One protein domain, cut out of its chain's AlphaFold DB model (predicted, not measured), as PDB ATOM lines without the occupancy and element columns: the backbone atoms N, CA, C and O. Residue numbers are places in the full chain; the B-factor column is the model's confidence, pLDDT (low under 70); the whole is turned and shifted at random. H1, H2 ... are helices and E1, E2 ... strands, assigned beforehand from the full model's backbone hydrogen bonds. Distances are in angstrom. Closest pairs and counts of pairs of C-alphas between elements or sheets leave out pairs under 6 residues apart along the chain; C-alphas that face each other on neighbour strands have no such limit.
ATOM      1  N   ASP A 514     288.883 343.867 249.607       98.12
ATOM      2  CA  ASP A 514     289.538 344.938 250.360       98.12
ATOM      3  C   ASP A 514     289.840 346.152 249.480       98.12
ATOM      4  O   ASP A 514     290.371 346.028 248.373       98.12
ATOM      5  N   TYR A 515     289.553 347.340 250.007       98.00
ATOM      6  CA  TYR A 515     289.789 348.619 249.352       98.00
ATOM      7  C   TYR A 515     290.575 349.572 250.261       98.00
ATOM      8  O   TYR A 515     290.202 349.838 251.404       98.00
ATOM      9  N   GLY A 516     291.661 350.143 249.733       97.19
ATOM     10  CA  GLY A 516     292.320 351.301 250.340       97.19
ATOM     11  C   GLY A 516     291.573 352.575 249.956       97.19
ATOM     12  O   GLY A 516     291.654 353.005 248.808       97.19
ATOM     13  N   VAL A 517     290.851 353.170 250.906       96.88
ATOM     14  CA  VAL A 517     289.946 354.313 250.668       96.88
ATOM     15  C   VAL A 517     290.420 355.604 251.338       96.88
ATOM     16  O   VAL A 517     289.655 356.549 251.481       96.88
ATOM     17  N   THR A 518     291.695 355.665 251.731       96.12
ATOM     18  CA  THR A 518     292.314 356.849 252.336       96.12
ATOM     19  C   THR A 518     292.124 358.095 251.470       96.12
ATOM     20  O   THR A 518     292.556 358.112 250.314       96.12
ATOM     21  N   ASN A 519     291.550 359.148 252.057       95.00
ATOM     22  CA  ASN A 519     291.509 360.474 251.459       95.00
ATOM     23  C   ASN A 519     292.807 361.233 251.783       95.00
ATOM     24  O   ASN A 519     292.956 361.771 252.872       95.00
ATOM     25  N   TYR A 520     293.751 361.299 250.846       93.44
ATOM     26  CA  TYR A 520     295.045 361.953 251.041       93.44
ATOM     27  C   TYR A 520     294.933 363.439 251.380       93.44
ATOM     28  O   TYR A 520     295.786 363.942 252.105       93.44
ATOM     29  N   VAL A 521     293.907 364.142 250.891       90.56
ATOM     30  CA  VAL A 521     293.713 365.562 251.221       90.56
ATOM     31  C   VAL A 521     293.313 365.696 252.686       90.56
ATOM     32  O   VAL A 521     293.949 366.451 253.417       90.56
ATOM     33  N   GLU A 522     292.335 364.907 253.134       88.50
ATOM     34  CA  GLU A 522     291.926 364.849 254.542       88.50
ATOM     35  C   GLU A 522     293.100 364.422 255.436       88.50
ATOM     36  O   GLU A 522     293.421 365.114 256.400       88.50
ATOM     37  N   SER A 523     293.828 363.365 255.060       90.19
ATOM     38  CA  SER A 523     295.009 362.882 255.783       90.19
ATOM     39  C   SER A 523     296.108 363.940 255.896       90.19
ATOM     40  O   SER A 523     296.702 364.095 256.964       90.19
ATOM     41  N   CYS A 524     296.391 364.676 254.816       88.69
ATOM     42  CA  CYS A 524     297.370 365.763 254.821       88.69
ATOM     43  C   CYS A 524     296.896 366.943 255.672       88.69
ATOM     44  O   CYS A 524     297.698 367.493 256.423       88.69
ATOM     45  N   CYS A 525     295.616 367.313 255.596       88.31
ATOM     46  CA  CYS A 525     295.040 368.360 256.433       88.31
ATOM     47  C   CYS A 525     295.123 367.985 257.916       88.31
ATOM     48  O   CYS A 525     295.639 368.776 258.698       88.31
ATOM     49  N   VAL A 526     294.695 366.782 258.309       88.31
ATOM     50  CA  VAL A 526     294.780 366.307 259.702       88.31
ATOM     51  C   VAL A 526     296.231 366.315 260.190       88.31
ATOM     52  O   VAL A 526     296.518 366.841 261.266       88.31
ATOM     53  N   CYS A 527     297.170 365.816 259.383       89.00
ATOM     54  CA  CYS A 527     298.594 365.842 259.712       89.00
ATOM     55  C   CYS A 527     299.109 367.284 259.892       89.00
ATOM     56  O   CYS A 527     299.747 367.591 260.895       89.00
ATOM     57  N   PHE A 528     298.783 368.195 258.972       90.94
ATOM     58  CA  PHE A 528     299.214 369.592 259.031       90.94
ATOM     59  C   PHE A 528     298.631 370.338 260.242       90.94
ATOM     60  O   PHE A 528     299.376 370.954 261.002       90.94
ATOM     61  N   TRP A 529     297.317 370.242 260.465       90.00
ATOM     62  CA  TRP A 529     296.624 370.929 261.561       90.00
ATOM     63  C   TRP A 529     297.014 370.401 262.943       90.00
ATOM     64  O   TRP A 529     296.967 371.146 263.918       90.00
ATOM     65  N   THR A 530     297.450 369.144 263.032       88.19
ATOM     66  CA  THR A 530     297.967 368.558 264.277       88.19
ATOM     67  C   THR A 530     299.482 368.700 264.425       88.19
ATOM     68  O   THR A 530     300.054 368.114 265.341       88.19
ATOM     69  N   LEU A 531     300.152 369.464 263.549       90.75
ATOM     70  CA  LEU A 531     301.614 369.616 263.526       90.75
ATOM     71  C   LEU A 531     302.349 368.261 263.485       90.75
ATOM     72  O   LEU A 531     303.400 368.079 264.097       90.75
ATOM     73  N   GLY A 532     301.764 367.287 262.789       87.94
ATOM     74  CA  GLY A 532     302.254 365.919 262.660       87.94
ATOM     75  C   GLY A 532     301.927 364.998 263.836       87.94
ATOM     76  O   GLY A 532     302.186 363.802 263.730       87.94
ATOM     77  N   LEU A 533     301.333 365.497 264.930       87.25
ATOM     78  CA  LEU A 533     301.072 364.696 266.133       87.25
ATOM     79  C   LEU A 533     300.063 363.567 265.896       87.25
ATOM     80  O   LEU A 533     300.236 362.488 266.454       87.25
ATOM     81  N   ALA A 534     299.036 363.783 265.066       84.56
ATOM     82  CA  ALA A 534     298.094 362.721 264.701       84.56
ATOM     83  C   ALA A 534     298.584 361.866 263.516       84.56
ATOM     84  O   ALA A 534     297.998 360.827 263.229       84.56
ATOM     85  N   GLY A 535     299.670 362.257 262.842       90.56
ATOM     86  CA  GLY A 535     300.159 361.587 261.637       90.56
ATOM     87  C   GLY A 535     299.176 361.639 260.458       90.56
ATOM     88  O   GLY A 535     298.195 362.382 260.458       90.56
ATOM     89  N   CYS A 536     299.457 360.850 259.418       92.31
ATOM     90  CA  CYS A 536     298.549 360.688 258.284       92.31
ATOM     91  C   CYS A 536     297.467 359.661 258.627       92.31
ATOM     92  O   CYS A 536     297.783 358.503 258.901       92.31
ATOM     93  N   GLN A 537     296.201 360.067 258.543       93.62
ATOM     94  CA  GLN A 537     295.080 359.142 258.662       93.62
ATOM     95  C   GLN A 537     295.069 358.161 257.477       93.62
ATOM     96  O   GLN A 537     295.297 358.559 256.334       93.62
ATOM     97  N   THR A 538     294.784 356.888 257.719       96.19
ATOM     98  CA  THR A 538     294.505 355.873 256.702       96.19
ATOM     99  C   THR A 538     293.087 355.346 256.873       96.19
ATOM    100  O   THR A 538     292.573 355.254 257.989       96.19
ATOM    101  N   GLN A 539     292.436 355.016 255.758       96.50
ATOM    102  CA  GLN A 539     291.101 354.425 255.756       96.50
ATOM    103  C   GLN A 539     291.097 353.152 254.902       96.50
ATOM    104  O   GLN A 539     291.566 353.148 253.760       96.50
ATOM    105  N   HIS A 540     290.570 352.070 255.467       97.38
ATOM    106  CA  HIS A 540     290.461 350.758 254.836       97.38
ATOM    107  C   HIS A 540     289.015 350.284 254.884       97.38
ATOM    108  O   HIS A 540     288.397 350.296 255.947       97.38
ATOM    109  N   LEU A 541     288.493 349.866 253.736       97.69
ATOM    110  CA  LEU A 541     287.147 349.335 253.579       97.69
ATOM    111  C   LEU A 541     287.249 347.850 253.226       97.69
ATOM    112  O   LEU A 541     287.732 347.508 252.147       97.69
ATOM    113  N   HIS A 542     286.794 346.988 254.126       97.81
ATOM    114  CA  HIS A 542     286.708 345.545 253.928       97.81
ATOM    115  C   HIS A 542     285.245 345.149 253.708       97.81
ATOM    116  O   HIS A 542     284.387 345.424 254.548       97.81
ATOM    117  N   LEU A 543     284.953 344.522 252.572       97.81
ATOM    118  CA  LEU A 543     283.640 343.981 252.230       97.81
ATOM    119  C   LEU A 543     283.630 342.481 252.532       97.81
ATOM    120  O   LEU A 543     284.005 341.670 251.677       97.81
ATOM    121  N   GLY A 544     283.202 342.122 253.741       96.69
ATOM    122  CA  GLY A 544     283.004 340.733 254.153       96.69
ATOM    123  C   GLY A 544     281.737 340.134 253.539       96.69
ATOM    124  O   GLY A 544     280.979 340.824 252.853       96.69
ATOM    125  N   GLU A 545     281.477 338.849 253.779       94.00
ATOM    126  CA  GLU A 545     280.296 338.152 253.235       94.00
ATOM    127  C   GLU A 545     278.967 338.811 253.659       94.00
ATOM    128  O   GLU A 545     278.075 338.977 252.830       94.00
ATOM    129  N   SER A 570     271.587 354.446 251.908       91.56
ATOM    130  CA  SER A 570     272.011 354.765 250.538       91.56
ATOM    131  C   SER A 570     273.379 354.172 250.203       91.56
ATOM    132  O   SER A 570     274.216 354.020 251.086       91.56
ATOM    133  N   VAL A 571     273.611 353.830 248.935       95.06
ATOM    134  CA  VAL A 571     274.945 353.480 248.424       95.06
ATOM    135  C   VAL A 571     275.057 354.092 247.041       95.06
ATOM    136  O   VAL A 571     274.802 353.447 246.023       95.06
ATOM    137  N   ASP A 572     275.408 355.366 247.005       94.25
ATOM    138  CA  ASP A 572     275.354 356.134 245.773       94.25
ATOM    139  C   ASP A 572     276.614 356.959 245.587       94.25
ATOM    140  O   ASP A 572     277.218 357.447 246.543       94.25
ATOM    141  N   VAL A 573     277.012 357.101 244.326       95.44
ATOM    142  CA  VAL A 573     278.119 357.974 243.956       95.44
ATOM    143  C   VAL A 573     277.610 359.409 243.925       95.44
ATOM    144  O   VAL A 573     276.753 359.744 243.102       95.44
ATOM    145  N   GLU A 574     278.157 360.263 244.784       94.19
ATOM    146  CA  GLU A 574     277.931 361.702 244.720       94.19
ATOM    147  C   GLU A 574     279.107 362.372 244.010       94.19
ATOM    148  O   GLU A 574     280.276 362.146 244.334       94.19
ATOM    149  N   SER A 575     278.805 363.212 243.021       92.81
ATOM    150  CA  SER A 575     279.804 364.074 242.400       92.81
ATOM    151  C   SER A 575     279.873 365.402 243.154       92.81
ATOM    152  O   SER A 575     278.865 366.102 243.250       92.81
ATOM    153  N   ILE A 576     281.060 365.783 243.603       88.00
ATOM    154  CA  ILE A 576     281.373 367.031 244.305       88.00
ATOM    155  C   ILE A 576     282.417 367.845 243.518       88.00
ATOM    156  O   ILE A 576     283.079 367.340 242.607       88.00
ATOM    157  N   CYS A 577     282.570 369.131 243.852       84.19
ATOM    158  CA  CYS A 577     283.564 370.035 243.250       84.19
ATOM    159  C   CYS A 577     283.485 370.122 241.711       84.19
ATOM    160  O   CYS A 577     284.450 369.817 241.012       84.19
ATOM    161  N   CYS A 578     282.338 370.550 241.172       80.38
ATOM    162  CA  CYS A 578     282.122 370.699 239.722       80.38
ATOM    163  C   CYS A 578     282.296 369.382 238.939       80.38
ATOM    164  O   CYS A 578     282.780 369.382 237.807       80.38
ATOM    165  N   GLY A 579     281.950 368.249 239.559       81.06
ATOM    166  CA  GLY A 579     282.078 366.921 238.958       81.06
ATOM    167  C   GLY A 579     283.510 366.388 238.837       81.06
ATOM    168  O   GLY A 579     283.725 365.428 238.102       81.06
ATOM    169  N   GLN A 580     284.489 366.998 239.515       87.88
ATOM    170  CA  GLN A 580     285.883 366.528 239.500       87.88
ATOM    171  C   GLN A 580     286.198 365.527 240.614       87.88
ATOM    172  O   GLN A 580     287.122 364.725 240.475       87.88
ATOM    173  N   CYS A 581     285.436 365.564 241.706       92.00
ATOM    174  CA  CYS A 581     285.595 364.674 242.844       92.00
ATOM    175  C   CYS A 581     284.328 363.823 243.006       92.00
ATOM    176  O   CYS A 581     283.220 364.281 242.746       92.00
ATOM    177  N   PHE A 582     284.495 362.587 243.447       95.31
ATOM    178  CA  PHE A 582     283.447 361.599 243.642       95.31
ATOM    179  C   PHE A 582     283.622 360.971 245.021       95.31
ATOM    180  O   PHE A 582     284.747 360.739 245.472       95.31
ATOM    181  N   ASN A 583     282.517 360.704 245.696       96.12
ATOM    182  CA  ASN A 583     282.498 359.921 246.922       96.12
ATOM    183  C   ASN A 583     281.379 358.871 246.828       96.12
ATOM    184  O   ASN A 583     280.511 358.973 245.962       96.12
ATOM    185  N   VAL A 584     281.429 357.843 247.674       96.56
ATOM    186  CA  VAL A 584     280.282 356.962 247.917       96.56
ATOM    187  C   VAL A 584     279.634 357.413 249.219       96.56
ATOM    188  O   VAL A 584     280.261 357.330 250.280       96.56
ATOM    189  N   GLU A 585     278.406 357.913 249.136       94.44
ATOM    190  CA  GLU A 585     277.606 358.287 250.298       94.44
ATOM    191  C   GLU A 585     276.882 357.044 250.824       94.44
ATOM    192  O   GLU A 585     276.176 356.353 250.082       94.44
ATOM    193  N   THR A 586     277.087 356.749 252.109       93.88
ATOM    194  CA  THR A 586     276.351 355.718 252.841       93.88
ATOM    195  C   THR A 586     275.833 356.275 254.158       93.88
ATOM    196  O   THR A 586     276.396 357.232 254.686       93.88
ATOM    197  N   ASP A 587     274.806 355.650 254.735       87.06
ATOM    198  CA  ASP A 587     274.299 356.037 256.062       87.06
ATOM    199  C   ASP A 587     275.372 355.870 257.167       87.06
ATOM    200  O   ASP A 587     275.326 356.561 258.181       87.06
ATOM    201  N   GLY A 588     276.378 355.007 256.953       85.75
ATOM    202  CA  GLY A 588     277.542 354.849 257.838       85.75
ATOM    203  C   GLY A 588     278.658 355.880 257.624       85.75
ATOM    204  O   GLY A 588     279.637 355.903 258.371       85.75
ATOM    205  N   GLY A 589     278.538 356.740 256.612       89.62
ATOM    206  CA  GLY A 589     279.485 357.809 256.313       89.62
ATOM    207  C   GLY A 589     279.917 357.866 254.850       89.62
ATOM    208  O   GLY A 589     279.551 357.039 254.011       89.62
ATOM    209  N   THR A 590     280.729 358.877 254.551       93.25
ATOM    210  CA  THR A 590     281.240 359.159 253.207       93.25
ATOM    211  C   THR A 590     282.567 358.441 252.957       93.25
ATOM    212  O   THR A 590     283.516 358.582 253.732       93.25
ATOM    213  N   ILE A 591     282.657 357.708 251.847       95.62
ATOM    214  CA  ILE A 591     283.875 357.023 251.397       95.62
ATOM    215  C   ILE A 591     284.446 357.796 250.205       95.62
ATOM    216  O   ILE A 591     283.870 357.790 249.119       95.62
ATOM    217  N   GLN A 592     285.589 358.460 250.388       95.12
ATOM    218  CA  GLN A 592     286.219 359.289 249.353       95.12
ATOM    219  C   GLN A 592     287.649 358.803 249.057       95.12
ATOM    220  O   GLN A 592     288.613 359.339 249.608       95.12
ATOM    221  N   PRO A 593     287.830 357.793 248.186       94.81
ATOM    222  CA  PRO A 593     289.154 357.253 247.909       94.81
ATOM    223  C   PRO A 593     290.072 358.306 247.259       94.81
ATOM    224  O   PRO A 593     289.688 359.019 246.327       94.81
ATOM    225  N   LYS A 594     291.326 358.377 247.724       92.81
ATOM    226  CA  LYS A 594     292.379 359.305 247.266       92.81
ATOM    227  C   LYS A 594     292.041 360.782 247.491       92.81
ATOM    228  O   LYS A 594     292.332 361.314 248.543       92.81
ATOM    229  N   CYS A 595     291.492 361.480 246.507       89.06
ATOM    230  CA  CYS A 595     291.000 362.862 246.642       89.06
ATOM    231  C   CYS A 595     289.544 362.977 246.178       89.06
ATOM    232  O   CYS A 595     289.052 364.060 245.877       89.06
ATOM    233  N   GLY A 596     288.867 361.837 246.021       85.69
ATOM    234  CA  GLY A 596     287.644 361.710 245.233       85.69
ATOM    235  C   GLY A 596     287.890 361.763 243.723       85.69
ATOM    236  O   GLY A 596     286.969 361.587 242.946       85.69
ATOM    237  N   CYS A 597     289.123 361.970 243.266       89.81
ATOM    238  CA  CYS A 597     289.417 362.100 241.839       89.81
ATOM    239  C   CYS A 597     289.434 360.748 241.088       89.81
ATOM    240  O   CYS A 597     289.544 360.717 239.865       89.81
ATOM    241  N   ASP A 598     289.354 359.617 241.802       95.12
ATOM    242  CA  ASP A 598     289.335 358.274 241.212       95.12
ATOM    243  C   ASP A 598     287.897 357.775 241.045       95.12
ATOM    244  O   ASP A 598     287.367 357.006 241.856       95.12
ATOM    245  N   LYS A 599     287.257 358.252 239.976       95.00
ATOM    246  CA  LYS A 599     285.888 357.872 239.625       95.00
ATOM    247  C   LYS A 599     285.744 356.359 239.451       95.00
ATOM    248  O   LYS A 599     284.770 355.793 239.921       95.00
ATOM    249  N   GLN A 600     286.722 355.697 238.829       96.81
ATOM    250  CA  GLN A 600     286.648 354.261 238.557       96.81
ATOM    251  C   GLN A 600     286.627 353.440 239.851       96.81
ATOM    252  O   GLN A 600     285.832 352.511 239.976       96.81
ATOM    253  N   LEU A 601     287.483 353.781 240.820       96.81
ATOM    254  CA  LEU A 601     287.481 353.119 242.122       96.81
ATOM    255  C   LEU A 601     286.190 353.412 242.904       96.81
ATOM    256  O   LEU A 601     285.639 352.502 243.515       96.81
ATOM    257  N   THR A 602     285.696 354.650 242.850       96.69
ATOM    258  CA  THR A 602     284.451 355.062 243.522       96.69
ATOM    259  C   THR A 602     283.232 354.329 242.950       96.69
ATOM    260  O   THR A 602     282.471 353.732 243.709       96.69
ATOM    261  N   ASP A 603     283.100 354.287 241.619       96.44
ATOM    262  CA  ASP A 603     282.040 353.558 240.913       96.44
ATOM    263  C   ASP A 603     282.089 352.061 241.258       96.44
ATOM    264  O   ASP A 603     281.063 351.469 241.576       96.44
ATOM    265  N   LYS A 604     283.289 351.457 241.285       97.56
ATOM    266  CA  LYS A 604     283.469 350.041 241.637       97.56
ATOM    267  C   LYS A 604     283.069 349.735 243.085       97.56
ATOM    268  O   LYS A 604     282.451 348.705 243.341       97.56
ATOM    269  N   ILE A 605     283.429 350.603 244.036       97.56
ATOM    270  CA  ILE A 605     283.036 350.448 245.446       97.56
ATOM    271  C   ILE A 605     281.515 350.560 245.581       97.56
ATOM    272  O   ILE A 605     280.908 349.724 246.247       97.56
ATOM    273  N   SER A 606     280.902 351.559 244.937       96.81
ATOM    274  CA  SER A 606     279.446 351.742 244.944       96.81
ATOM    275  C   SER A 606     278.722 350.549 244.317       96.81
ATOM    276  O   SER A 606     277.772 350.050 244.914       96.81
ATOM    277  N   GLU A 607     279.194 350.036 243.178       96.88
ATOM    278  CA  GLU A 607     278.633 348.851 242.520       96.88
ATOM    279  C   GLU A 607     278.704 347.611 243.422       96.88
ATOM    280  O   GLU A 607     277.700 346.926 243.613       96.88
ATOM    281  N   ASP A 608     279.860 347.339 244.035       97.50
ATOM    282  CA  ASP A 608     280.025 346.190 244.929       97.50
ATOM    283  C   ASP A 608     279.148 346.289 246.182       97.50
ATOM    284  O   ASP A 608     278.518 345.302 246.573       97.50
ATOM    285  N   LEU A 609     279.092 347.465 246.810       96.88
ATOM    286  CA  LEU A 609     278.243 347.707 247.974       96.88
ATOM    287  C   LEU A 609     276.756 347.602 247.611       96.88
ATOM    288  O   LEU A 609     276.000 346.972 248.348       96.88
ATOM    289  N   GLN A 610     276.336 348.150 246.466       95.50
ATOM    290  CA  GLN A 610     274.949 348.083 246.009       95.50
ATOM    291  C   GLN A 610     274.544 346.642 245.673       95.50
ATOM    292  O   GLN A 610     273.467 346.206 246.076       95.50
ATOM    293  N   ASN A 611     275.408 345.875 245.000       95.12
ATOM    294  CA  ASN A 611     275.151 344.466 244.695       95.12
ATOM    295  C   ASN A 611     274.944 343.646 245.978       95.12
ATOM    296  O   ASN A 611     273.992 342.870 246.067       95.12
ATOM    297  N   ARG A 612     275.779 343.863 247.003       96.00
ATOM    298  CA  ARG A 612     275.629 343.193 248.306       96.00
ATOM    299  C   ARG A 612     274.423 343.685 249.094       96.00
ATOM    300  O   ARG A 612     273.733 342.871 249.695       96.00
ATOM    301  N   LYS A 613     274.114 344.983 249.061       94.50
ATOM    302  CA  LYS A 613     272.889 345.537 249.659       94.50
ATOM    303  C   LYS A 613     271.638 344.887 249.063       94.50
ATOM    304  O   LYS A 613     270.730 344.522 249.801       94.50
ATOM    305  N   VAL A 614     271.594 344.686 247.745       92.50
ATOM    306  CA  VAL A 614     270.450 344.039 247.083       92.50
ATOM    307  C   VAL A 614     270.380 342.540 247.397       92.50
ATOM    308  O   VAL A 614     269.283 342.029 247.596       92.50
ATOM    309  N   SER A 615     271.515 341.831 247.473       93.25
ATOM    310  CA  SER A 615     271.536 340.364 247.633       93.25
ATOM    311  C   SER A 615     271.646 339.849 249.077       93.25
ATOM    312  O   SER A 615     271.343 338.678 249.309       93.25
ATOM    313  N   ARG A 616     272.094 340.683 250.026       93.69
ATOM    314  CA  ARG A 616     272.258 340.379 251.465       93.69
ATOM    315  C   ARG A 616     271.563 341.392 252.392       93.69
ATOM    316  O   ARG A 616     271.578 341.205 253.603       93.69
ATOM    317  N   GLY A 617     271.001 342.484 251.872       92.50
ATOM    318  CA  GLY A 617     270.302 343.488 252.684       92.50
ATOM    319  C   GLY A 617     268.793 343.259 252.793       92.50
ATOM    320  O   GLY A 617     268.286 342.179 252.490       92.50
TER     321      GLY A 617
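What this domain is: This is residues 514 to 545 and 570 to 617 of the 747 residues of the protein "Hypothetical protein" of Symbiodinium sp. CCMP2592 (UniProt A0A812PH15). A small three-stranded sheet, E3 E4 E5, has the long helix H2 packed on one face, running along its strands. A separate two-stranded ribbon, E1 and E2, lies by H2 with few contacts, and the short helix H1, between these two strands in the chain, lies away from the larger sheet near one end of the longest axis. The printed part has 80 residues, with two named helices and five named strands in the order E1 H1 E2 E3 E4 E5 H2; the class is mixed, helices and strands. Both sheets are antiparallel, the larger in the order E3 - E4 - E5. The whole is only just compact, close to loose, with a radius of gyration of the C-alphas of 13.6 A and spans of 45 by 31 by 20 A.

Where its parts are: In the larger sheet, E3 is residues 571 to 576, 15.6 A long from C-alpha 571 at (274.945, 353.480, 248.424); E4 is residues 581 to 586, 16.3 A; E5 is residues 589 to 591, 6.6 A. H2, residues 599 to 616, is 25.1 A long and ends with C-alpha 616 at (272.258, 340.379, 251.465). E1 is residues 514 to 516, 6.9 A, with C-alpha 514 at (289.538, 344.938, 250.360). H1 is residues 520 to 529, 13.9 A, and E2 is residues 538 to 543, 16.7 A.

How they stand to each other: E3 E4 E5 form a meander, each strand the antiparallel neighbour of the one before, with hairpins E3 and E4, and E4 and E5. N 576 and O 581 are 2.8 A apart, and N 584 and O 591 also 2.8 A, within hydrogen-bond range. H2 is on this sheet, at a height over the sheet of 8.6 A, in two layers, a helix on one face of a sheet. It lies over E4 and only just over E3, on which 3 of its C-alphas fall, and runs along the strands, at 12 degrees to E4 on the local plane. The closest C-alphas of E4 and H2, Phe 582 and Lys 599, are 6.0 A apart. E1 and E2 are antiparallel at 159 degrees, with N 515 and O 541 2.8 A apart. The closest C-alphas of E2 and H2, Leu 543 and Leu 609, are 7.8 A apart. H1 is apart from H2 and is not on the larger sheet. In H1 and H2 every O i to N i+4 pair is within hydrogen-bond range.

The domain as a whole: The two C-alphas farthest apart, Leu 531 and Ser 615, are 44.9 A from each other. Residues 546 to 569 are not printed, and C-alphas 545 and 570 are 18.8 A apart across the cut. Of the links printed whole, none is long. The mean pLDDT of the printed part is 92.9, and no printed residue is under 70.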